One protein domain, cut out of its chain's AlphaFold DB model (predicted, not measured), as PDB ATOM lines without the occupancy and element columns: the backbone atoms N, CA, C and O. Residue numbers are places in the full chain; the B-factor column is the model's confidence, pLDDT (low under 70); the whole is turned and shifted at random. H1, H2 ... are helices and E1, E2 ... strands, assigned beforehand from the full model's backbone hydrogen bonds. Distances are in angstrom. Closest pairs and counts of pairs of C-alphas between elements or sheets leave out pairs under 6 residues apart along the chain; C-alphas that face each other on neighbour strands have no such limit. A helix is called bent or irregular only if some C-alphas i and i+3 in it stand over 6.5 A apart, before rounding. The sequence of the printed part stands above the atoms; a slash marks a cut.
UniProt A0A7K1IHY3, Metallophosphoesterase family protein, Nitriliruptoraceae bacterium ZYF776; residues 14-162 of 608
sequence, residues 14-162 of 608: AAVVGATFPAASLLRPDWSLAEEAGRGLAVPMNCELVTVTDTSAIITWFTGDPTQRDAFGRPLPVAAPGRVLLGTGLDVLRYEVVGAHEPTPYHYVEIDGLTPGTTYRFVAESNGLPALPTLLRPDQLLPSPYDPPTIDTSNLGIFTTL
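Overview. This is residues 14 to 162 of the 608 residues of the protein "Metallophosphoesterase family protein" of Nitriliruptoraceae bacterium ZYF776 (UniProt A0A7K1IHY3). Two strongly twisted sheets lie partly face to face as a small, uneven sandwich, one built of E1, E2, E6 and the short E3, the other of E5, E4, E7 and the short E8; the helices H1 and H2 lie by the first sheet and only graze it. The link between E7 and E8, residues 127 to 157, has no named element; it turns back beside the end of E7, where residues 129 to 130 pair with residues 125 to 126, then makes a wide loop away from the sheets around residues 138 to 149 before it returns to E8. The printed part has 149 residues, with two named helices followed by eight named strands, and its class is mostly strand. The first sheet is branched at E2, the second runs E5, E4, E7, E8, and the neighbour strands in both are antiparallel. The whole is compact, with a radius of gyration of the C-alphas of 15.9 A, and rounded, with spans of 44 by 33 by 29 A.

Arrangement. H1, residues 17 to 27, and H2, residues 33 to 36, are only just apart, with 8.4 A between their closest C-alphas. In H1, 4 of 7 O i to N i+4 pairs are within hydrogen-bond range; H2 is too short for such a pair. E1, residues 43 to 52, and E2, residues 57 to 69, form an antiparallel hairpin at 159 degrees, with N 45 and O 62 at 2.8 A. E2 bends by 78 degrees at residue 66 and forms a second hairpin with E3, residues 75 to 77, where N 65 and O 76 are 2.8 A apart. E1, E2 and E3 make a meander, each strand the antiparallel neighbour of the one before. E3 runs on into E4, residues 80 to 87, across two residues at 96 degrees. E4 and E5, residues 96 to 104, form an antiparallel hairpin at 166 degrees, with N 84 and O 99 at 2.9 A. E6, residues 106 to 111, is antiparallel to E2 at 162 degrees, with N 59 and O 109 at 2.9 A. E3 and E6 lie on one side of E2 and E1 on the other side. H1 is on this branched sheet but only grazes it, with residues 17 to 24; H2 is only just on it, with 5 pairs of C-alphas within 10 A, and only grazes it. E7, residues 119 to 126, is antiparallel to E4 at 162 degrees, with N 85 and O 123 at 2.9 A. E8, residues 158 to 160, forms a hairpin with E7, with N 120 and O 159 at 2.8 A. Between the sheets, the closest C-alphas of E5 and E6 are those of Gly 99 and Val 109, 6.0 A apart, and those of E1 and E7 are Pro 44 and Ser 126, 6.0 A apart.

Along the chain. H1 begins with C-alpha 17 at (-39.541, 46.927, 35.546) and is 17.4 A long; it is irregular, but only just, with C-alphas 17 and 20 at 6.8 A. H2 has four residues. E1 is 25.4 A long, and E2, the longest strand by residues, covers 31.4 A from C-alpha 57 at (-39.835, 38.407, 9.278). E3 has three residues. E4 measures 23.1 A, E5 21.5 A, E6 16.6 A and E7 23.7 A. E8, three residues, ends with C-alpha 160 at (-45.026, 30.342, 10.703).

Size, cuts and confidence. The C-alphas farthest apart are those of Gly 38 and Tyr 146, at 48.4 A. The printed part has no cut, and the link from E7 to E8, 31 residues, is long. The mean pLDDT of the printed part is 78.6; residues 14 to 40 and 135 to 154 are under 70.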
ATOM      1  N   ALA A  14     -40.455  51.749  40.092       37.53
ATOM      2  CA  ALA A  14     -39.535  50.669  39.725       37.53
ATOM      3  C   ALA A  14     -40.175  49.263  39.717       37.53
ATOM      4  O   ALA A  14     -39.606  48.349  39.121       37.53
ATOM      5  N   ALA A  15     -41.340  49.082  40.352       35.50
ATOM      6  CA  ALA A  15     -41.960  47.775  40.581       35.50
ATOM      7  C   ALA A  15     -42.386  47.022  39.300       35.50
ATOM      8  O   ALA A  15     -42.362  45.795  39.300       35.50
ATOM      9  N   VAL A  16     -42.730  47.721  38.211       36.56
ATOM     10  CA  VAL A  16     -43.154  47.089  36.939       36.56
ATOM     11  C   VAL A  16     -41.951  46.615  36.109       36.56
ATOM     12  O   VAL A  16     -41.987  45.538  35.522       36.56
ATOM     13  N   VAL A  17     -40.825  47.342  36.159       38.03
ATOM     14  CA  VAL A  17     -39.541  46.927  35.546       38.03
ATOM     15  C   VAL A  17     -38.999  45.632  36.184       38.03
ATOM     16  O   VAL A  17     -38.187  44.927  35.594       38.03
ATOM     17  N   GLY A  18     -39.465  45.290  37.389       39.34
ATOM     18  CA  GLY A  18     -39.076  44.083  38.116       39.34
ATOM     19  C   GLY A  18     -39.676  42.767  37.609       39.34
ATOM     20  O   GLY A  18     -39.351  41.738  38.186       39.34
ATOM     21  N   ALA A  19     -40.533  42.758  36.579       40.12
ATOM     22  CA  ALA A  19     -41.184  41.531  36.096       40.12
ATOM     23  C   ALA A  19     -40.296  40.661  35.178       40.12
ATOM     24  O   ALA A  19     -40.401  39.436  35.199       40.12
ATOM     25  N   THR A  20     -39.393  41.274  34.407       44.75
ATOM     26  CA  THR A  20     -38.572  40.580  33.394       44.75
ATOM     27  C   THR A  20     -37.539  39.628  34.011       44.75
ATOM     28  O   THR A  20     -37.272  38.557  33.475       44.75
ATOM     29  N   PHE A  21     -36.968  39.984  35.165       44.09
ATOM     30  CA  PHE A  21     -35.837  39.259  35.760       44.09
ATOM     31  C   PHE A  21     -36.215  38.015  36.592       44.09
ATOM     32  O   PHE A  21     -35.502  37.019  36.490       44.09
ATOM     33  N   PRO A  22     -37.342  37.981  37.333       41.09
ATOM     34  CA  PRO A  22     -37.884  36.738  37.887       41.09
ATOM     35  C   PRO A  22     -38.332  35.745  36.806       41.09
ATOM     36  O   PRO A  22     -38.252  34.540  37.014       41.09
ATOM     37  N   ALA A  23     -38.777  36.230  35.639       38.38
ATOM     38  CA  ALA A  23     -39.047  35.370  34.488       38.38
ATOM     39  C   ALA A  23     -37.745  34.818  33.876       38.38
ATOM     40  O   ALA A  23     -37.688  33.640  33.528       38.38
ATOM     41  N   ALA A  24     -36.682  35.631  33.812       40.94
ATOM     42  CA  ALA A  24     -35.366  35.197  33.342       40.94
ATOM     43  C   ALA A  24     -34.819  34.014  34.157       40.94
ATOM     44  O   ALA A  24     -34.471  32.997  33.568       40.94
ATOM     45  N   SER A  25     -34.820  34.089  35.493       37.94
ATOM     46  CA  SER A  25     -34.320  32.997  36.347       37.94
ATOM     47  C   SER A  25     -35.226  31.755  36.386       37.94
ATOM     48  O   SER A  25     -34.750  30.668  36.712       37.94
ATOM     49  N   LEU A  26     -36.506  31.876  36.010       42.62
ATOM     50  CA  LEU A  26     -37.405  30.732  35.792       42.62
ATOM     51  C   LEU A  26     -37.155  30.014  34.454       42.62
ATOM     52  O   LEU A  26     -37.388  28.812  34.361       42.62
ATOM     53  N   LEU A  27     -36.690  30.733  33.426       40.94
ATOM     54  CA  LEU A  27     -36.398  30.188  32.091       40.94
ATOM     55  C   LEU A  27     -34.922  29.789  31.907       40.94
ATOM     56  O   LEU A  27     -34.609  28.934  31.079       40.94
ATOM     57  N   ARG A  28     -34.017  30.400  32.677       47.06
ATOM     58  CA  ARG A  28     -32.567  30.175  32.688       47.06
ATOM     59  C   ARG A  28     -32.062  30.129  34.138       47.06
ATOM     60  O   ARG A  28     -31.659  31.160  34.675       47.06
ATOM     61  N   PRO A  29     -32.066  28.948  34.789       50.66
ATOM     62  CA  PRO A  29     -31.525  28.775  36.144       50.66
ATOM     63  C   PRO A  29     -30.017  29.060  36.249       50.66
ATOM     64  O   PRO A  29     -29.488  29.207  37.347       50.66
ATOM     65  N   ASP A  30     -29.335  29.110  35.106       50.66
ATOM     66  CA  ASP A  30     -27.934  29.476  34.915       50.66
ATOM     67  C   ASP A  30     -27.701  30.993  34.762       50.66
ATOM     68  O   ASP A  30     -26.554  31.425  34.701       50.66
ATOM     69  N   TRP A  31     -28.757  31.815  34.692       52.97
ATOM     70  CA  TRP A  31     -28.628  33.266  34.545       52.97
ATOM     71  C   TRP A  31     -28.599  33.983  35.902       52.97
ATOM     72  O   TRP A  31     -29.550  33.915  36.685       52.97
ATOM     73  N   SER A  32     -27.524  34.736  36.156       58.81
ATOM     74  CA  SER A  32     -27.305  35.470  37.406       58.81
ATOM     75  C   SER A  32     -26.999  36.950  37.167       58.81
ATOM     76  O   SER A  32     -25.930  37.322  36.681       58.81
ATOM     77  N   LEU A  33     -27.900  37.823  37.632       53.53
ATOM     78  CA  LEU A  33     -27.688  39.278  37.664       53.53
ATOM     79  C   LEU A  33     -26.412  39.677  38.437       53.53
ATOM     80  O   LEU A  33     -25.837  40.730  38.173       53.53
ATOM     81  N   ALA A  34     -25.968  38.850  39.391       50.56
ATOM     82  CA  ALA A  34     -24.780  39.112  40.200       50.56
ATOM     83  C   ALA A  34     -23.458  38.782  39.480       50.56
ATOM     84  O   ALA A  34     -22.424  39.334  39.851       50.56
ATOM     85  N   GLU A  35     -23.476  37.914  38.465       54.47
ATOM     86  CA  GLU A  35     -22.272  37.532  37.711       54.47
ATOM     87  C   GLU A  35     -22.009  38.510  36.557       54.47
ATOM     88  O   GLU A  35     -20.889  39.003  36.407       54.47
ATOM     89  N   GLU A  36     -23.051  38.894  35.814       52.94
ATOM     90  CA  GLU A  36     -22.952  39.898  34.742       52.94
ATOM     91  C   GLU A  36     -22.603  41.307  35.266       52.94
ATOM     92  O   GLU A  36     -21.912  42.081  34.597       52.94
ATOM     93  N   ALA A  37     -22.982  41.632  36.510       48.75
ATOM     94  CA  ALA A  37     -22.610  42.888  37.169       48.75
ATOM     95  C   ALA A  37     -21.086  43.116  37.261       48.75
ATOM     96  O   ALA A  37     -20.645  44.260  37.377       48.75
ATOM     97  N   GLY A  38     -20.268  42.060  37.171       44.06
ATOM     98  CA  GLY A  38     -18.806  42.160  37.177       44.06
ATOM     99  C   GLY A  38     -18.175  42.672  35.872       44.06
ATOM    100  O   GLY A  38     -16.959  42.861  35.842       44.06
ATOM    101  N   ARG A  39     -18.952  42.864  34.793       48.72
ATOM    102  CA  ARG A  39     -18.434  43.175  33.440       48.72
ATOM    103  C   ARG A  39     -18.960  44.474  32.821       48.72
ATOM    104  O   ARG A  39     -18.419  44.914  31.810       48.72
ATOM    105  N   GLY A  40     -19.974  45.087  33.429       57.84
ATOM    106  CA  GLY A  40     -20.817  46.095  32.783       57.84
ATOM    107  C   GLY A  40     -21.984  45.412  32.067       57.84
ATOM    108  O   GLY A  40     -21.785  44.590  31.176       57.84
ATOM    109  N   LEU A  41     -23.207  45.711  32.501       75.62
ATOM    110  CA  LEU A  41     -24.397  44.936  32.150       75.62
ATOM    111  C   LEU A  41     -24.954  45.330  30.777       75.62
ATOM    112  O   LEU A  41     -25.656  46.327  30.646       75.62
ATOM    113  N   ALA A  42     -24.698  44.506  29.763       86.12
ATOM    114  CA  ALA A  42     -25.334  44.594  28.449       86.12
ATOM    115  C   ALA A  42     -26.428  43.519  28.325       86.12
ATOM    116  O   ALA A  42     -26.230  42.508  27.653       86.12
ATOM    117  N   VAL A  43     -27.564  43.693  29.014       89.06
ATOM    118  CA  VAL A  43     -28.620  42.665  29.082       89.06
ATOM    119  C   VAL A  43     -29.653  42.871  27.965       89.06
ATOM    120  O   VAL A  43     -30.297  43.924  27.943       89.06
ATOM    121  N   PRO A  44     -29.858  41.894  27.061       93.00
ATOM    122  CA  PRO A  44     -30.866  41.988  26.013       93.00
ATOM    123  C   PRO A  44     -32.255  41.547  26.504       93.00
ATOM    124  O   PRO A  44     -32.430  40.512  27.151       93.00
ATOM    125  N   MET A  45     -33.266  42.350  26.193       91.06
ATOM    126  CA  MET A  45     -34.643  42.233  26.678       91.06
ATOM    127  C   MET A  45     -35.631  42.861  25.682       91.06
ATOM    128  O   MET A  45     -35.222  43.412  24.663       91.06
ATOM    129  N   ASN A  46     -36.934  42.812  25.980       91.75
ATOM    130  CA  ASN A  46     -37.997  43.356  25.122       91.75
ATOM    131  C   ASN A  46     -37.996  42.757  23.700       91.75
ATOM    132  O   ASN A  46     -38.258  43.463  22.728       91.75
ATOM    133  N   CYS A  47     -37.661  41.469  23.573       94.69
ATOM    134  CA  CYS A  47     -37.630  40.780  22.288       94.69
ATOM    135  C   CYS A  47     -39.044  40.598  21.724       94.69
ATOM    136  O   CYS A  47     -39.943  40.103  22.409       94.69
ATOM    137  N   GLU A  48     -39.224  41.020  20.476       93.69
ATOM    138  CA  GLU A  48     -40.503  41.125  19.780       93.69
ATOM    139  C   GLU A  48     -40.357  40.630  18.347       93.69
ATOM    140  O   GLU A  48     -39.590  41.199  17.570       93.69
ATOM    141  N   LEU A  49     -41.153  39.627  17.975       94.62
ATOM    142  CA  LEU A  49     -41.440  39.338  16.574       94.62
ATOM    143  C   LEU A  49     -42.546  40.292  16.112       94.62
ATOM    144  O   LEU A  49     -43.716  40.158  16.480       94.62
ATOM    145  N   VAL A  50     -42.155  41.301  15.348       95.12
ATOM    146  CA  VAL A  50     -43.011  42.424  14.960       95.12
ATOM    147  C   VAL A  50     -43.854  42.042  13.751       95.12
ATOM    148  O   VAL A  50     -45.086  42.100  13.802       95.12
ATOM    149  N   THR A  51     -43.171  41.600  12.699       97.69
ATOM    150  CA  THR A  51     -43.722  41.402  11.359       97.69
ATOM    151  C   THR A  51     -43.406  39.994  10.879       97.69
ATOM    152  O   THR A  51     -42.302  39.502  11.107       97.69
ATOM    153  N   VAL A  52     -44.356  39.358  10.196       97.81
ATOM    154  CA  VAL A  52     -44.194  38.073   9.505       97.81
ATOM    155  C   VAL A  52     -44.995  38.144   8.212       97.81
ATOM    156  O   VAL A  52     -46.223  38.169   8.244       97.81
ATOM    157  N   THR A  53     -44.307  38.199   7.077       98.31
ATOM    158  CA  THR A  53     -44.915  38.131   5.744       98.31
ATOM    159  C   THR A  53     -44.946  36.668   5.270       98.31
ATOM    160  O   THR A  53     -44.829  35.736   6.071       98.31
ATOM    161  N   ASP A  54     -45.131  36.433   3.974       97.94
ATOM    162  CA  ASP A  54     -44.905  35.132   3.341       97.94
ATOM    163  C   ASP A  54     -43.416  34.789   3.163       97.94
ATOM    164  O   ASP A  54     -43.055  33.617   3.250       97.94
ATOM    165  N   THR A  55     -42.547  35.782   2.951       98.00
ATOM    166  CA  THR A  55     -41.119  35.566   2.639       98.00
ATOM    167  C   THR A  55     -40.135  36.289   3.558       98.00
ATOM    168  O   THR A  55     -38.924  36.142   3.383       98.00
ATOM    169  N   SER A  56     -40.616  37.028   4.559       98.31
ATOM    170  CA  SER A  56     -39.776  37.782   5.492       98.31
ATOM    171  C   SER A  56     -40.334  37.862   6.917       98.31
ATOM    172  O   SER A  56     -41.523  37.634   7.160       98.31
ATOM    173  N   ALA A  57     -39.469  38.178   7.881       98.31
ATOM    174  CA  ALA A  57     -39.835  38.407   9.278       98.31
ATOM    175  C   ALA A  57     -38.966  39.502   9.920       98.31
ATOM    176  O   ALA A  57     -37.776  39.589   9.630       98.31
ATOM    177  N   ILE A  58     -39.538  40.309  10.819       98.31
ATOM    178  CA  ILE A  58     -38.830  41.395  11.521       98.31
ATOM    179  C   ILE A  58     -38.843  41.147  13.024       98.31
ATOM    180  O   ILE A  58     -39.907  41.008  13.633       98.31
ATOM    181  N   ILE A  59     -37.653  41.150  13.623       97.94
ATOM    182  CA  ILE A  59     -37.438  40.965  15.058       97.94
ATOM    183  C   ILE A  59     -36.728  42.196  15.629       97.94
ATOM    184  O   ILE A  59     -35.702  42.637  15.104       97.94
ATOM    185  N   THR A  60     -37.261  42.749  16.720       97.56
ATOM    186  CA  THR A  60     -36.666  43.890  17.444       97.56
ATOM    187  C   THR A  60     -36.449  43.550  18.909       97.56
ATOM    188  O   THR A  60     -37.255  42.827  19.491       97.56
ATOM    189  N   TRP A  61     -35.389  44.081  19.516       97.00
ATOM    190  CA  TRP A  61     -35.128  43.971  20.954       97.00
ATOM    191  C   TRP A  61     -34.294  45.159  21.450       97.00
ATOM    192  O   TRP A  61     -33.809  45.970  20.659       97.00
ATOM    193  N   PHE A  62     -34.130  45.272  22.765       96.38
ATOM    194  CA  PHE A  62     -33.353  46.324  23.418       96.38
ATOM    195  C   PHE A  62     -32.222  45.725  24.262       96.38
ATOM    196  O   PHE A  62     -32.432  44.712  24.924       96.38
ATOM    197  N   THR A  63     -31.049  46.363  24.287       95.69
ATOM    198  CA  THR A  63     -29.947  46.013  25.201       95.69
ATOM    199  C   THR A  63     -29.639  47.162  26.156       95.69
ATOM    200  O   THR A  63     -29.428  48.303  25.736       95.69
ATOM    201  N   GLY A  64     -29.573  46.861  27.455       92.88
ATOM    202  CA  GLY A  64     -29.289  47.866  28.476       92.88
ATOM    203  C   GLY A  64     -28.846  47.312  29.827       92.88
ATOM    204  O   GLY A  64     -28.943  46.116  30.102       92.88
ATOM    205  N   ASP A  65     -28.383  48.221  30.680       88.25
ATOM    206  CA  ASP A  65     -28.007  47.970  32.070       88.25
ATOM    207  C   ASP A  65     -29.236  48.179  32.977       88.25
ATOM    208  O   ASP A  65     -29.726  49.307  33.073       88.25
ATOM    209  N   PRO A  66     -29.764  47.138  33.654       81.94
ATOM    210  CA  PRO A  66     -30.920  47.259  34.546       81.94
ATOM    211  C   PRO A  66     -30.579  47.760  35.962       81.94
ATOM    212  O   PRO A  66     -31.492  48.030  36.753       81.94
ATOM    213  N   THR A  67     -29.291  47.860  36.308       81.38
ATOM    214  CA  THR A  67     -28.815  48.418  37.585       81.38
ATOM    215  C   THR A  67     -28.618  49.928  37.503       81.38
ATOM    216  O   THR A  67     -28.953  50.641  38.453       81.38
ATOM    217  N   GLN A  68     -28.169  50.425  36.350       82.56
ATOM    218  CA  GLN A  68     -28.208  51.844  36.003       82.56
ATOM    219  C   GLN A  68     -29.595  52.231  35.471       82.56
ATOM    220  O   GLN A  68     -30.360  51.389  35.005       82.56
ATOM    221  N   ARG A  69     -29.962  53.514  35.586       81.69
ATOM    222  CA  ARG A  69     -31.251  54.015  35.091       81.69
ATOM    223  C   ARG A  69     -31.123  55.377  34.433       81.69
ATOM    224  O   ARG A  69     -30.324  56.203  34.870       81.69
ATOM    225  N   ASP A  70     -31.938  55.591  33.408       81.00
ATOM    226  CA  ASP A  70     -32.083  56.877  32.733       81.00
ATOM    227  C   ASP A  70     -32.905  57.890  33.563       81.00
ATOM    228  O   ASP A  70     -33.351  57.614  34.683       81.00
ATOM    229  N   ALA A  71     -33.139  59.080  32.998       80.31
ATOM    230  CA  ALA A  71     -33.933  60.138  33.629       80.31
ATOM    231  C   ALA A  71     -35.409  59.757  33.887       80.31
ATOM    232  O   ALA A  71     -36.061  60.371  34.734       80.31
ATOM    233  N   PHE A  72     -35.930  58.740  33.193       77.62
ATOM    234  CA  PHE A  72     -37.306  58.253  33.300       77.62
ATOM    235  C   PHE A  72     -37.435  57.017  34.212       77.62
ATOM    236  O   PHE A  72     -38.543  56.616  34.573       77.62
ATOM    237  N   GLY A  73     -36.310  56.439  34.650       79.69
ATOM    238  CA  GLY A  73     -36.243  55.249  35.495       79.69
ATOM    239  C   GLY A  73     -36.218  53.921  34.728       79.69
ATOM    240  O   GLY A  73     -36.371  52.870  35.362       79.69
ATOM    241  N   ARG A  74     -36.034  53.950  33.403       84.25
ATOM    242  CA  ARG A  74     -35.813  52.785  32.527       84.25
ATOM    243  C   ARG A  74     -34.356  52.298  32.652       84.25
ATOM    244  O   ARG A  74     -33.521  53.077  33.112       84.25
ATOM    245  N   PRO A  75     -34.027  51.043  32.284       87.94
ATOM    246  CA  PRO A  75     -32.636  50.589  32.166       87.94
ATOM    247  C   PRO A  75     -31.818  51.512  31.252       87.94
ATOM    248  O   PRO A  75     -32.347  52.024  30.265       87.94
ATOM    249  N   LEU A  76     -30.538  51.725  31.561       90.50
ATOM    250  CA  LEU A  76     -29.681  52.583  30.736       90.50
ATOM    251  C   LEU A  76     -29.349  51.873  29.403       90.50
ATOM    252  O   LEU A  76     -28.911  50.724  29.455       90.50
ATOM    253  N   PRO A  77     -29.511  52.504  28.223       94.00
ATOM    254  CA  PRO A  77     -29.143  51.897  26.940       94.00
ATOM    255  C   PRO A  77     -27.654  51.529  26.867       94.00
ATOM    256  O   PRO A  77     -26.795  52.360  27.160       94.00
ATOM    257  N   VAL A  78     -27.341  50.301  26.439       94.00
ATOM    258  CA  VAL A  78     -25.964  49.808  26.263       94.00
ATOM    259  C   VAL A  78     -25.807  49.220  24.864       94.00
ATOM    260  O   VAL A  78     -26.470  48.250  24.508       94.00
ATOM    261  N   ALA A  79     -24.920  49.812  24.062       95.44
ATOM    262  CA  ALA A  79     -24.677  49.361  22.696       95.44
ATOM    263  C   ALA A  79     -24.001  47.982  22.667       95.44
ATOM    264  O   ALA A  79     -22.930  47.798  23.246       95.44
ATOM    265  N   ALA A  80     -24.605  47.032  21.954       94.19
ATOM    266  CA  ALA A  80     -24.060  45.694  21.752       94.19
ATOM    267  C   ALA A  80     -24.279  45.234  20.300       94.19
ATOM    268  O   ALA A  80     -25.286  45.608  19.692       94.19
ATOM    269  N   PRO A  81     -23.368  44.434  19.714       93.75
ATOM    270  CA  PRO A  81     -23.615  43.790  18.429       93.75
ATOM    271  C   PRO A  81     -24.794  42.822  18.571       93.75
ATOM    272  O   PRO A  81     -24.825  42.001  19.493       93.75
ATOM    273  N   GLY A  82     -25.763  42.935  17.663       94.94
ATOM    274  CA  GLY A  82     -26.968  42.108  17.647       94.94
ATOM    275  C   GLY A  82     -26.955  41.103  16.503       94.94
ATOM    276  O   GLY A  82     -26.455  41.409  15.419       94.94
ATOM    277  N   ARG A  83     -27.529  39.916  16.724       96.50
ATOM    278  CA  ARG A  83     -27.791  38.930  15.665       96.50
ATOM    279  C   ARG A  83     -29.042  38.101  15.932       96.50
ATOM    280  O   ARG A  83     -29.460  37.955  17.079       96.50
ATOM    281  N   VAL A  84     -29.602  37.528  14.869       97.69
ATOM    282  CA  VAL A  84     -30.661  36.515  14.936       97.69
ATOM    283  C   VAL A  84     -30.175  35.215  14.307       97.69
ATOM    284  O   VAL A  84     -29.657  35.203  13.189       97.69
ATOM    285  N   LEU A  85     -30.370  34.121  15.038       96.94
ATOM    286  CA  LEU A  85     -30.196  32.752  14.573       96.94
ATOM    287  C   LEU A  85     -31.567  32.162  14.229       96.94
ATOM    288  O   LEU A  85     -32.515  32.374  14.984       96.94
ATOM    289  N   LEU A  86     -31.675  31.409  13.134       97.25
ATOM    290  CA  LEU A  86     -32.930  30.827  12.648       97.25
ATOM    291  C   LEU A  86     -32.771  29.352  12.255       97.25
ATOM    292  O   LEU A  86     -31.764  28.958  11.672       97.25
ATOM    293  N   GLY A  87     -33.792  28.537  12.512       95.94
ATOM    294  CA  GLY A  87     -33.873  27.158  12.031       95.94
ATOM    295  C   GLY A  87     -35.303  26.620  12.028       95.94
ATOM    296  O   GLY A  87     -36.224  27.259  12.524       95.94
ATOM    297  N   THR A  88     -35.517  25.433  11.457       94.19
ATOM    298  CA  THR A  88     -36.843  24.776  11.419       94.19
ATOM    299  C   THR A  88     -36.982  23.653  12.454       94.19
ATOM    300  O   THR A  88     -38.079  23.408  12.959       94.19
ATOM    301  N   GLY A  89     -35.878  22.989  12.820       89.06
ATOM    302  CA  GLY A  89     -35.830  21.962  13.870       89.06
ATOM    303  C   GLY A  89     -35.780  22.527  15.298       89.06
ATOM    304  O   GLY A  89     -35.809  23.733  15.499       89.06
ATOM    305  N   LEU A  90     -35.683  21.641  16.298       87.62
ATOM    306  CA  LEU A  90     -35.522  22.005  17.721       87.62
ATOM    307  C   LEU A  90     -34.050  22.127  18.168       87.62
ATOM    308  O   LEU A  90     -33.776  22.545  19.290       87.62
ATOM    309  N   ASP A  91     -33.107  21.716  17.321       87.88
ATOM    310  CA  ASP A  91     -31.674  21.701  17.622       87.88
ATOM    311  C   ASP A  91     -31.055  23.076  17.320       87.88
ATOM    312  O   ASP A  91     -30.659  23.357  16.188       87.88
ATOM    313  N   VAL A  92     -31.004  23.939  18.342       82.69
ATOM    314  CA  VAL A  92     -30.501  25.326  18.252       82.69
ATOM    315  C   VAL A  92     -29.046  25.390  17.765       82.69
ATOM    316  O   VAL A  92     -28.653  26.368  17.137       82.69
ATOM    317  N   LEU A  93     -28.255  24.324  17.955       85.50
ATOM    318  CA  LEU A  93     -26.875  24.240  17.454       85.50
ATOM    319  C   LEU A  93     -26.789  24.146  15.917       85.50
ATOM    320  O   LEU A  93     -25.691  24.202  15.365       85.50
ATOM    321  N   ARG A  94     -27.928  23.997  15.226       91.25
ATOM    322  CA  ARG A  94     -28.047  24.008  13.758       91.25
ATOM    323  C   ARG A  94     -28.703  25.271  13.209       91.25
ATOM    324  O   ARG A  94     -29.016  25.299  12.022       91.25
ATOM    325  N   TYR A  95     -28.996  26.264  14.046       95.06
ATOM    326  CA  TYR A  95     -29.605  27.500  13.564       95.06
ATOM    327  C   TYR A  95     -28.538  28.361  12.878       95.06
ATOM    328  O   TYR A  95     -27.437  28.543  13.400       95.06
ATOM    329  N   GLU A  96     -28.868  28.902  11.712       96.50
ATOM    330  CA  GLU A  96     -27.969  29.742  10.920       96.50
ATOM    331  C   GLU A  96     -28.132  31.214  11.318       96.50
ATOM    332  O   GLU A  96     -29.233  31.653  11.655       96.50
ATOM    333  N   VAL A  97     -27.047  31.995  11.288       96.56
ATOM    334  CA  VAL A  97     -27.116  33.448  11.524       96.56
ATOM    335  C   VAL A  97     -27.683  34.109  10.269       96.56
ATOM    336  O   VAL A  97     -26.970  34.290   9.287       96.56
ATOM    337  N   VAL A  98     -28.966  34.466  10.313       96.25
ATOM    338  CA  VAL A  98     -29.707  35.033   9.170       96.25
ATOM    339  C   VAL A  98     -29.697  36.561   9.127       96.25
ATOM    340  O   VAL A  98     -30.045  37.150   8.111       96.25
ATOM    341  N   GLY A  99     -29.268  37.215  10.206       93.69
ATOM    342  CA  GLY A  99     -29.064  38.661  10.238       93.69
ATOM    343  C   GLY A  99     -28.214  39.086  11.429       93.69
ATOM    344  O   GLY A  99     -28.313  38.506  12.511       93.69
ATOM    345  N   ALA A 100     -27.359  40.089  11.228       94.19
ATOM    346  CA  ALA A 100     -26.490  40.665  12.251       94.19
ATOM    347  C   ALA A 100     -26.165  42.130  11.923       94.19
ATOM    348  O   ALA A 100     -26.202  42.519  10.756       94.19
ATOM    349  N   HIS A 101     -25.844  42.939  12.934       93.44
ATOM    350  CA  HIS A 101     -25.534  44.360  12.755       93.44
ATOM    351  C   HIS A 101     -24.520  44.898  13.784       93.44
ATOM    352  O   HIS A 101     -24.314  44.315  14.854       93.44
ATOM    353  N   GLU A 102     -23.931  46.054  13.466       91.88
ATOM    354  CA  GLU A 102     -23.001  46.806  14.325       91.88
ATOM    355  C   GLU A 102     -23.618  47.218  15.682       91.88
ATOM    356  O   GLU A 102     -24.847  47.256  15.811       91.88
ATOM    357  N   PRO A 103     -22.806  47.538  16.712       95.88
ATOM    358  CA  PRO A 103     -23.307  47.801  18.058       95.88
ATOM    359  C   PRO A 103     -24.332  48.939  18.171       95.88
ATOM    360  O   PRO A 103     -24.051  50.096  17.871       95.88
ATOM    361  N   THR A 104     -25.506  48.615  18.710       97.00
ATOM    362  CA  THR A 104     -26.573  49.563  19.081       97.00
ATOM    363  C   THR A 104     -27.340  48.998  20.280       97.00
ATOM    364  O   THR A 104     -27.338  47.782  20.462       97.00
ATOM    365  N   PRO A 105     -27.960  49.823  21.141       96.88
ATOM    366  CA  PRO A 105     -28.907  49.331  22.139       96.88
ATOM    367  C   PRO A 105     -30.296  49.037  21.549       96.88
ATOM    368  O   PRO A 105     -31.086  48.366  22.205       96.88
ATOM    369  N   TYR A 106     -30.617  49.533  20.347       97.44
ATOM    370  CA  TYR A 106     -31.946  49.427  19.728       97.44
ATOM    371  C   TYR A 106     -31.893  48.559  18.462       97.44
ATOM    372  O   TYR A 106     -31.567  49.019  17.358       97.44
ATOM    373  N   HIS A 107     -32.189  47.274  18.637       98.06
ATOM    374  CA  HIS A 107     -31.974  46.238  17.634       98.06
ATOM    375  C   HIS A 107     -33.168  46.094  16.692       98.06
ATOM    376  O   HIS A 107     -34.325  46.157  17.108       98.06
ATOM    377  N   TYR A 108     -32.865  45.857  15.419       97.88
ATOM    378  CA  TYR A 108     -33.832  45.579  14.362       97.88
ATOM    379  C   TYR A 108     -33.145  44.658  13.363       97.88
ATOM    380  O   TYR A 108     -32.100  45.018  12.815       97.88
ATOM    381  N   VAL A 109     -33.715  43.478  13.144       98.06
ATOM    382  CA  VAL A 109     -33.264  42.532  12.125       98.06
ATOM    383  C   VAL A 109     -34.476  42.142  11.295       98.06
ATOM    384  O   VAL A 109     -35.408  41.524  11.806       98.06
ATOM    385  N   GLU A 110     -34.445  42.526  10.023       97.56
ATOM    386  CA  GLU A 110     -35.313  41.976   8.987       97.56
ATOM    387  C   GLU A 110     -34.610  40.758   8.377       97.56
ATOM    388  O   GLU A 110     -33.398  40.775   8.154       97.56
ATOM    389  N   ILE A 111     -35.363  39.677   8.197       97.62
ATOM    390  CA  ILE A 111     -34.916  38.406   7.633       97.62
ATOM    391  C   ILE A 111     -35.711  38.193   6.356       97.62
ATOM    392  O   ILE A 111     -36.933  38.123   6.435       97.62
ATOM    393  N   ASP A 112     -35.036  38.032   5.224       96.81
ATOM    394  CA  ASP A 112     -35.647  37.789   3.915       96.81
ATOM    395  C   ASP A 112     -35.399  36.358   3.411       96.81
ATOM    396  O   ASP A 112     -34.576  35.612   3.945       96.81
ATOM    397  N   GLY A 113     -36.097  35.977   2.337       96.88
ATOM    398  CA  GLY A 113     -35.890  34.698   1.649       96.88
ATOM    399  C   GLY A 113     -36.497  33.485   2.361       96.88
ATOM    400  O   GLY A 113     -36.132  32.350   2.057       96.88
ATOM    401  N   LEU A 114     -37.422  33.710   3.296       97.75
ATOM    402  CA  LEU A 114     -38.171  32.648   3.962       97.75
ATOM    403  C   LEU A 114     -39.140  31.962   2.985       97.75
ATOM    404  O   LEU A 114     -39.654  32.567   2.044       97.75
ATOM    405  N   THR A 115     -39.422  30.686   3.233       97.88
ATOM    406  CA  THR A 115     -40.422  29.917   2.483       97.88
ATOM    407  C   THR A 115     -41.817  30.213   3.046       97.88
ATOM    408  O   THR A 115     -41.973  30.120   4.265       97.88
ATOM    409  N   PRO A 116     -42.849  30.492   2.226       97.50
ATOM    410  CA  PRO A 116     -44.229  30.667   2.696       97.50
ATOM    411  C   PRO A 116     -44.788  29.452   3.447       97.50
ATOM    412  O   PRO A 116     -44.379  28.312   3.204       97.50
ATOM    413  N   GLY A 117     -45.730  29.684   4.367       95.62
ATOM    414  CA  GLY A 117     -46.410  28.633   5.139       95.62
ATOM    415  C   GLY A 117     -45.500  27.731   5.992       95.62
ATOM    416  O   GLY A 117     -45.907  26.630   6.361       95.62
ATOM    417  N   THR A 118     -44.265  28.152   6.281       96.31
ATOM    418  CA  THR A 118     -43.219  27.328   6.909       96.31
ATOM    419  C   THR A 118     -42.962  27.764   8.348       96.31
ATOM    420  O   THR A 118     -42.777  28.947   8.626       96.31
ATOM    421  N   THR A 119     -42.942  26.806   9.282       95.12
ATOM    422  CA  THR A 119     -42.672  27.081  10.702       95.12
ATOM    423  C   THR A 119     -41.174  27.191  10.976       95.12
ATOM    424  O   THR A 119     -40.435  26.210  10.858       95.12
ATOM    425  N   TYR A 120     -40.755  28.366  11.429       95.25
ATOM    426  CA  TYR A 120     -39.402  28.682  11.863       95.25
ATOM    427  C   TYR A 120     -39.321  28.860  13.384       95.25
ATOM    428  O   TYR A 120     -40.312  29.101  14.079       95.25
ATOM    429  N   ARG A 121     -38.098  28.746  13.893       95.25
ATOM    430  CA  ARG A 121     -37.683  29.061  15.257       95.25
ATOM    431  C   ARG A 121     -36.513  30.023  15.209       95.25
ATOM    432  O   ARG A 121     -35.594  29.803  14.423       95.25
ATOM    433  N   PHE A 122     -36.532  31.046  16.055       95.12
ATOM    434  CA  PHE A 122     -35.483  32.053  16.133       95.12
ATOM    435  C   PHE A 122     -34.905  32.201  17.542       95.12
ATOM    436  O   PHE A 122     -35.570  31.937  18.543       95.12
ATOM    437  N   VAL A 123     -33.662  32.673  17.606       95.12
ATOM    438  CA  VAL A 123     -33.039  33.233  18.809       95.12
ATOM    439  C   VAL A 123     -32.425  34.570  18.417       95.12
ATOM    440  O   VAL A 123     -31.487  34.608  17.625       95.12
ATOM    441  N   ALA A 124     -32.958  35.666  18.953       96.00
ATOM    442  CA  ALA A 124     -32.303  36.969  18.899       96.00
ATOM    443  C   ALA A 124     -31.359  37.105  20.096       96.00
ATOM    444  O   ALA A 124     -31.724  36.716  21.206       96.00
ATOM    445  N   GLU A 125     -30.161  37.646  19.891       94.44
ATOM    446  CA  GLU A 125     -29.172  37.788  20.959       94.44
ATOM    447  C   GLU A 125     -28.216  38.970  20.773       94.44
ATOM    448  O   GLU A 125     -27.869  39.363  19.656       94.44
ATOM    449  N   SER A 126     -27.739  39.482  21.908       94.69
ATOM    450  CA  SER A 126     -26.667  40.477  22.000       94.69
ATOM    451  C   SER A 126     -25.478  39.854  22.721       94.69
ATOM    452  O   SER A 126     -25.654  39.252  23.775       94.69
ATOM    453  N   ASN A 127     -24.263  39.969  22.174       86.56
ATOM    454  CA  ASN A 127     -23.040  39.371  22.751       86.56
ATOM    455  C   ASN A 127     -23.100  37.847  23.055       86.56
ATOM    456  O   ASN A 127     -22.261  37.341  23.795       86.56
ATOM    457  N   GLY A 128     -24.049  37.097  22.476       85.25
ATOM    458  CA  GLY A 128     -24.272  35.675  22.797       85.25
ATOM    459  C   GLY A 128     -25.195  35.417  23.999       85.25
ATOM    460  O   GLY A 128     -25.250  34.296  24.502       85.25
ATOM    461  N   LEU A 129     -25.896  36.448  24.483       88.69
ATOM    462  CA  LEU A 129     -26.978  36.338  25.459       88.69
ATOM    463  C   LEU A 129     -28.333  36.434  24.732       88.69
ATOM    464  O   LEU A 129     -28.606  37.469  24.115       88.69
ATOM    465  N   PRO A 130     -29.204  35.407  24.800       90.44
ATOM    466  CA  PRO A 130     -30.550  35.464  24.233       90.44
ATOM    467  C   PRO A 130     -31.403  36.595  24.817       90.44
ATOM    468  O   PRO A 130     -31.459  36.781  26.033       90.44
ATOM    469  N   ALA A 131     -32.092  37.328  23.946       91.19
ATOM    470  CA  ALA A 131     -32.944  38.448  24.314       91.19
ATOM    471  C   ALA A 131     -34.251  37.972  24.969       91.19
ATOM    472  O   ALA A 131     -35.007  37.193  24.387       91.19
ATOM    473  N   LEU A 132     -34.543  38.468  26.174       86.81
ATOM    474  CA  LEU A 132     -35.760  38.105  26.912       86.81
ATOM    475  C   LEU A 132     -37.022  38.679  26.226       86.81
ATOM    476  O   LEU A 132     -37.012  39.861  25.868       86.81
ATOM    477  N   PRO A 133     -38.109  37.898  26.056       85.56
ATOM    478  CA  PRO A 133     -39.302  38.318  25.316       85.56
ATOM    479  C   PRO A 133     -40.114  39.416  26.017       85.56
ATOM    480  O   PRO A 133     -40.088  39.560  27.243       85.56
ATOM    481  N   THR A 134     -40.880  40.174  25.232       83.62
ATOM    482  CA  THR A 134     -41.873  41.129  25.745       83.62
ATOM    483  C   THR A 134     -43.031  40.408  26.437       83.62
ATOM    484  O   THR A 134     -43.675  39.533  25.866       83.62
ATOM    485  N   LEU A 135     -43.353  40.807  27.671       69.50
ATOM    486  CA  LEU A 135     -44.507  40.274  28.398       69.50
ATOM    487  C   LEU A 135     -45.822  40.801  27.789       69.50
ATOM    488  O   LEU A 135     -46.225  41.935  28.046       69.50
ATOM    489  N   LEU A 136     -46.467  39.954  26.983       65.94
ATOM    490  CA  LEU A 136     -47.790  40.162  26.384       65.94
ATOM    491  C   LEU A 136     -48.926  39.776  27.350       65.94
ATOM    492  O   LEU A 136     -48.685  39.242  28.439       65.94
ATOM    493  N   ARG A 137     -50.180  40.042  26.961       60.59
ATOM    494  CA  ARG A 137     -51.347  39.690  27.784       60.59
ATOM    495  C   ARG A 137     -51.618  38.178  27.800       60.59
ATOM    496  O   ARG A 137     -51.404  37.518  26.785       60.59
ATOM    497  N   PRO A 138     -52.192  37.611  28.880       52.88
ATOM    498  CA  PRO A 138     -52.627  36.213  28.890       52.88
ATOM    499  C   PRO A 138     -53.676  35.885  27.819       52.88
ATOM    500  O   PRO A 138     -53.659  34.780  27.296       52.88
ATOM    501  N   ASP A 139     -54.554  36.830  27.461       54.12
ATOM    502  CA  ASP A 139     -55.517  36.695  26.358       54.12
ATOM    503  C   ASP A 139     -54.848  36.647  24.975       54.12
ATOM    504  O   ASP A 139     -55.347  35.952  24.098       54.12
ATOM    505  N   GLN A 140     -53.680  37.273  24.803       54.00
ATOM    506  CA  GLN A 140     -52.870  37.162  23.579       54.00
ATOM    507  C   GLN A 140     -52.096  35.832  23.504       54.00
ATOM    508  O   GLN A 140     -51.674  35.429  22.427       54.00
ATOM    509  N   LEU A 141     -51.937  35.122  24.629       44.06
ATOM    510  CA  LEU A 141     -51.398  33.754  24.676       44.06
ATOM    511  C   LEU A 141     -52.486  32.676  24.509       44.06
ATOM    512  O   LEU A 141     -52.172  31.485  24.468       44.06
ATOM    513  N   LEU A 142     -53.762  33.061  24.431       44.50
ATOM    514  CA  LEU A 142     -54.836  32.162  24.017       44.50
ATOM    515  C   LEU A 142     -54.943  32.159  22.484       44.50
ATOM    516  O   LEU A 142     -54.512  33.111  21.835       44.50
ATOM    517  N   PRO A 143     -55.512  31.105  21.874       41.34
ATOM    518  CA  PRO A 143     -55.761  31.125  20.443       41.34
ATOM    519  C   PRO A 143     -56.776  32.216  20.093       41.34
ATOM    520  O   PRO A 143     -57.822  32.310  20.740       41.34
ATOM    521  N   SER A 144     -56.487  33.002  19.054       47.38
ATOM    522  CA  SER A 144     -57.444  33.973  18.513       47.38
ATOM    523  C   SER A 144     -58.760  33.265  18.159       47.38
ATOM    524  O   SER A 144     -58.719  32.245  17.470       47.38
ATOM    525  N   PRO A 145     -59.937  33.782  18.564       48.72
ATOM    526  CA  PRO A 145     -61.228  33.197  18.193       48.72
ATOM    527  C   PRO A 145     -61.575  33.390  16.703       48.72
ATOM    528  O   PRO A 145     -62.643  32.958  16.270       48.72
ATOM    529  N   TYR A 146     -60.704  34.054  15.935       51.94
ATOM    530  CA  TYR A 146     -60.904  34.414  14.528       51.94
ATOM    531  C   TYR A 146     -59.988  33.645  13.563       51.94
ATOM    532  O   TYR A 146     -60.262  33.603  12.365       51.94
ATOM    533  N   ASP A 147     -58.938  33.004  14.082       49.69
ATOM    534  CA  ASP A 147     -58.056  32.099  13.341       49.69
ATOM    535  C   ASP A 147     -58.342  30.638  13.784       49.69
ATOM    536  O   ASP A 147     -58.903  30.418  14.861       49.69
ATOM    537  N   PRO A 148     -57.956  29.592  13.020       41.31
ATOM    538  CA  PRO A 148     -57.787  28.255  13.608       41.31
ATOM    539  C   PRO A 148     -56.807  28.335  14.796       41.31
ATOM    540  O   PRO A 148     -55.964  29.227  14.790       41.31
ATOM    541  N   PRO A 149     -56.867  27.439  15.805       41.78
ATOM    542  CA  PRO A 149     -56.343  27.715  17.147       41.78
ATOM    543  C   PRO A 149     -54.804  27.779  17.260       41.78
ATOM    544  O   PRO A 149     -54.153  26.907  17.839       41.78
ATOM    545  N   THR A 150     -54.224  28.864  16.758       47.97
ATOM    546  CA  THR A 150     -52.830  29.261  16.903       47.97
ATOM    547  C   THR A 150     -52.674  30.077  18.178       47.97
ATOM    548  O   THR A 150     -53.032  31.253  18.226       47.97
ATOM    549  N   ILE A 151     -52.123  29.445  19.212       53.72
ATOM    550  CA  ILE A 151     -51.499  30.146  20.340       53.72
ATOM    551  C   ILE A 151     -50.433  31.094  19.774       53.72
ATOM    552  O   ILE A 151     -49.651  30.671  18.917       53.72
ATOM    553  N   ASP A 152     -50.361  32.338  20.254       65.50
ATOM    554  CA  ASP A 152     -49.239  33.207  19.899       65.50
ATOM    555  C   ASP A 152     -47.947  32.658  20.523       65.50
ATOM    556  O   ASP A 152     -47.724  32.703  21.735       65.50
ATOM    557  N   THR A 153     -47.102  32.089  19.667       63.34
ATOM    558  CA  THR A 153     -45.823  31.479  20.049       63.34
ATOM    559  C   THR A 153     -44.621  32.368  19.723       63.34
ATOM    560  O   THR A 153     -43.482  31.939  19.919       63.34
ATOM    561  N   SER A 154     -44.845  33.632  19.335       69.81
ATOM    562  CA  SER A 154     -43.778  34.616  19.091       69.81
ATOM    563  C   SER A 154     -42.860  34.791  20.306       69.81
ATOM    564  O   SER A 154     -41.637  34.730  20.180       69.81
ATOM    565  N   ASN A 155     -43.447  34.883  21.501       74.00
ATOM    566  CA  ASN A 155     -42.742  34.943  22.786       74.00
ATOM    567  C   ASN A 155     -41.993  33.652  23.167       74.00
ATOM    568  O   ASN A 155     -41.215  33.658  24.118       74.00
ATOM    569  N   LEU A 156     -42.214  32.551  22.441       75.00
ATOM    570  CA  LEU A 156     -41.464  31.294  22.559       75.00
ATOM    571  C   LEU A 156     -40.404  31.147  21.451       75.00
ATOM    572  O   LEU A 156     -39.822  30.073  21.298       75.00
ATOM    573  N   GLY A 157     -40.174  32.197  20.656       87.31
ATOM    574  CA  GLY A 157     -39.246  32.175  19.530       87.31
ATOM    575  C   GLY A 157     -39.746  31.365  18.331       87.31
ATOM    576  O   GLY A 157     -38.923  30.908  17.546       87.31
ATOM    577  N   ILE A 158     -41.056  31.126  18.187       90.44
ATOM    578  CA  ILE A 158     -41.647  30.306  17.113       90.44
ATOM    579  C   ILE A 158     -42.597  31.159  16.268       90.44
ATOM    580  O   ILE A 158     -43.376  31.947  16.801       90.44
ATOM    581  N   PHE A 159     -42.573  30.969  14.948       92.88
ATOM    582  CA  PHE A 159     -43.584  31.516  14.042       92.88
ATOM    583  C   PHE A 159     -43.743  30.663  12.787       92.88
ATOM    584  O   PHE A 159     -42.892  29.836  12.476       92.88
ATOM    585  N   THR A 160     -44.822  30.892  12.046       94.12
ATOM    586  CA  THR A 160     -45.026  30.342  10.703       94.12
ATOM    587  C   THR A 160     -45.207  31.513   9.750       94.12
ATOM    588  O   THR A 160     -46.011  32.399  10.040       94.12
ATOM    589  N   THR A 161     -44.459  31.542   8.647       97.31
ATOM    590  CA  THR A 161     -44.664  32.527   7.574       97.31
ATOM    591  C   THR A 161     -46.080  32.440   7.017       97.31
ATOM    592  O   THR A 161     -46.689  31.368   6.977       97.31
ATOM    593  N   LEU A 162     -46.621  33.572   6.571       96.69
ATOM    594  CA  LEU A 162     -47.943  33.605   5.959       96.69
ATOM    595  C   LEU A 162     -47.950  32.787   4.656       96.69
ATOM    596  O   LEU A 162     -46.928  32.603   3.994       96.69
TER     597      LEU A 162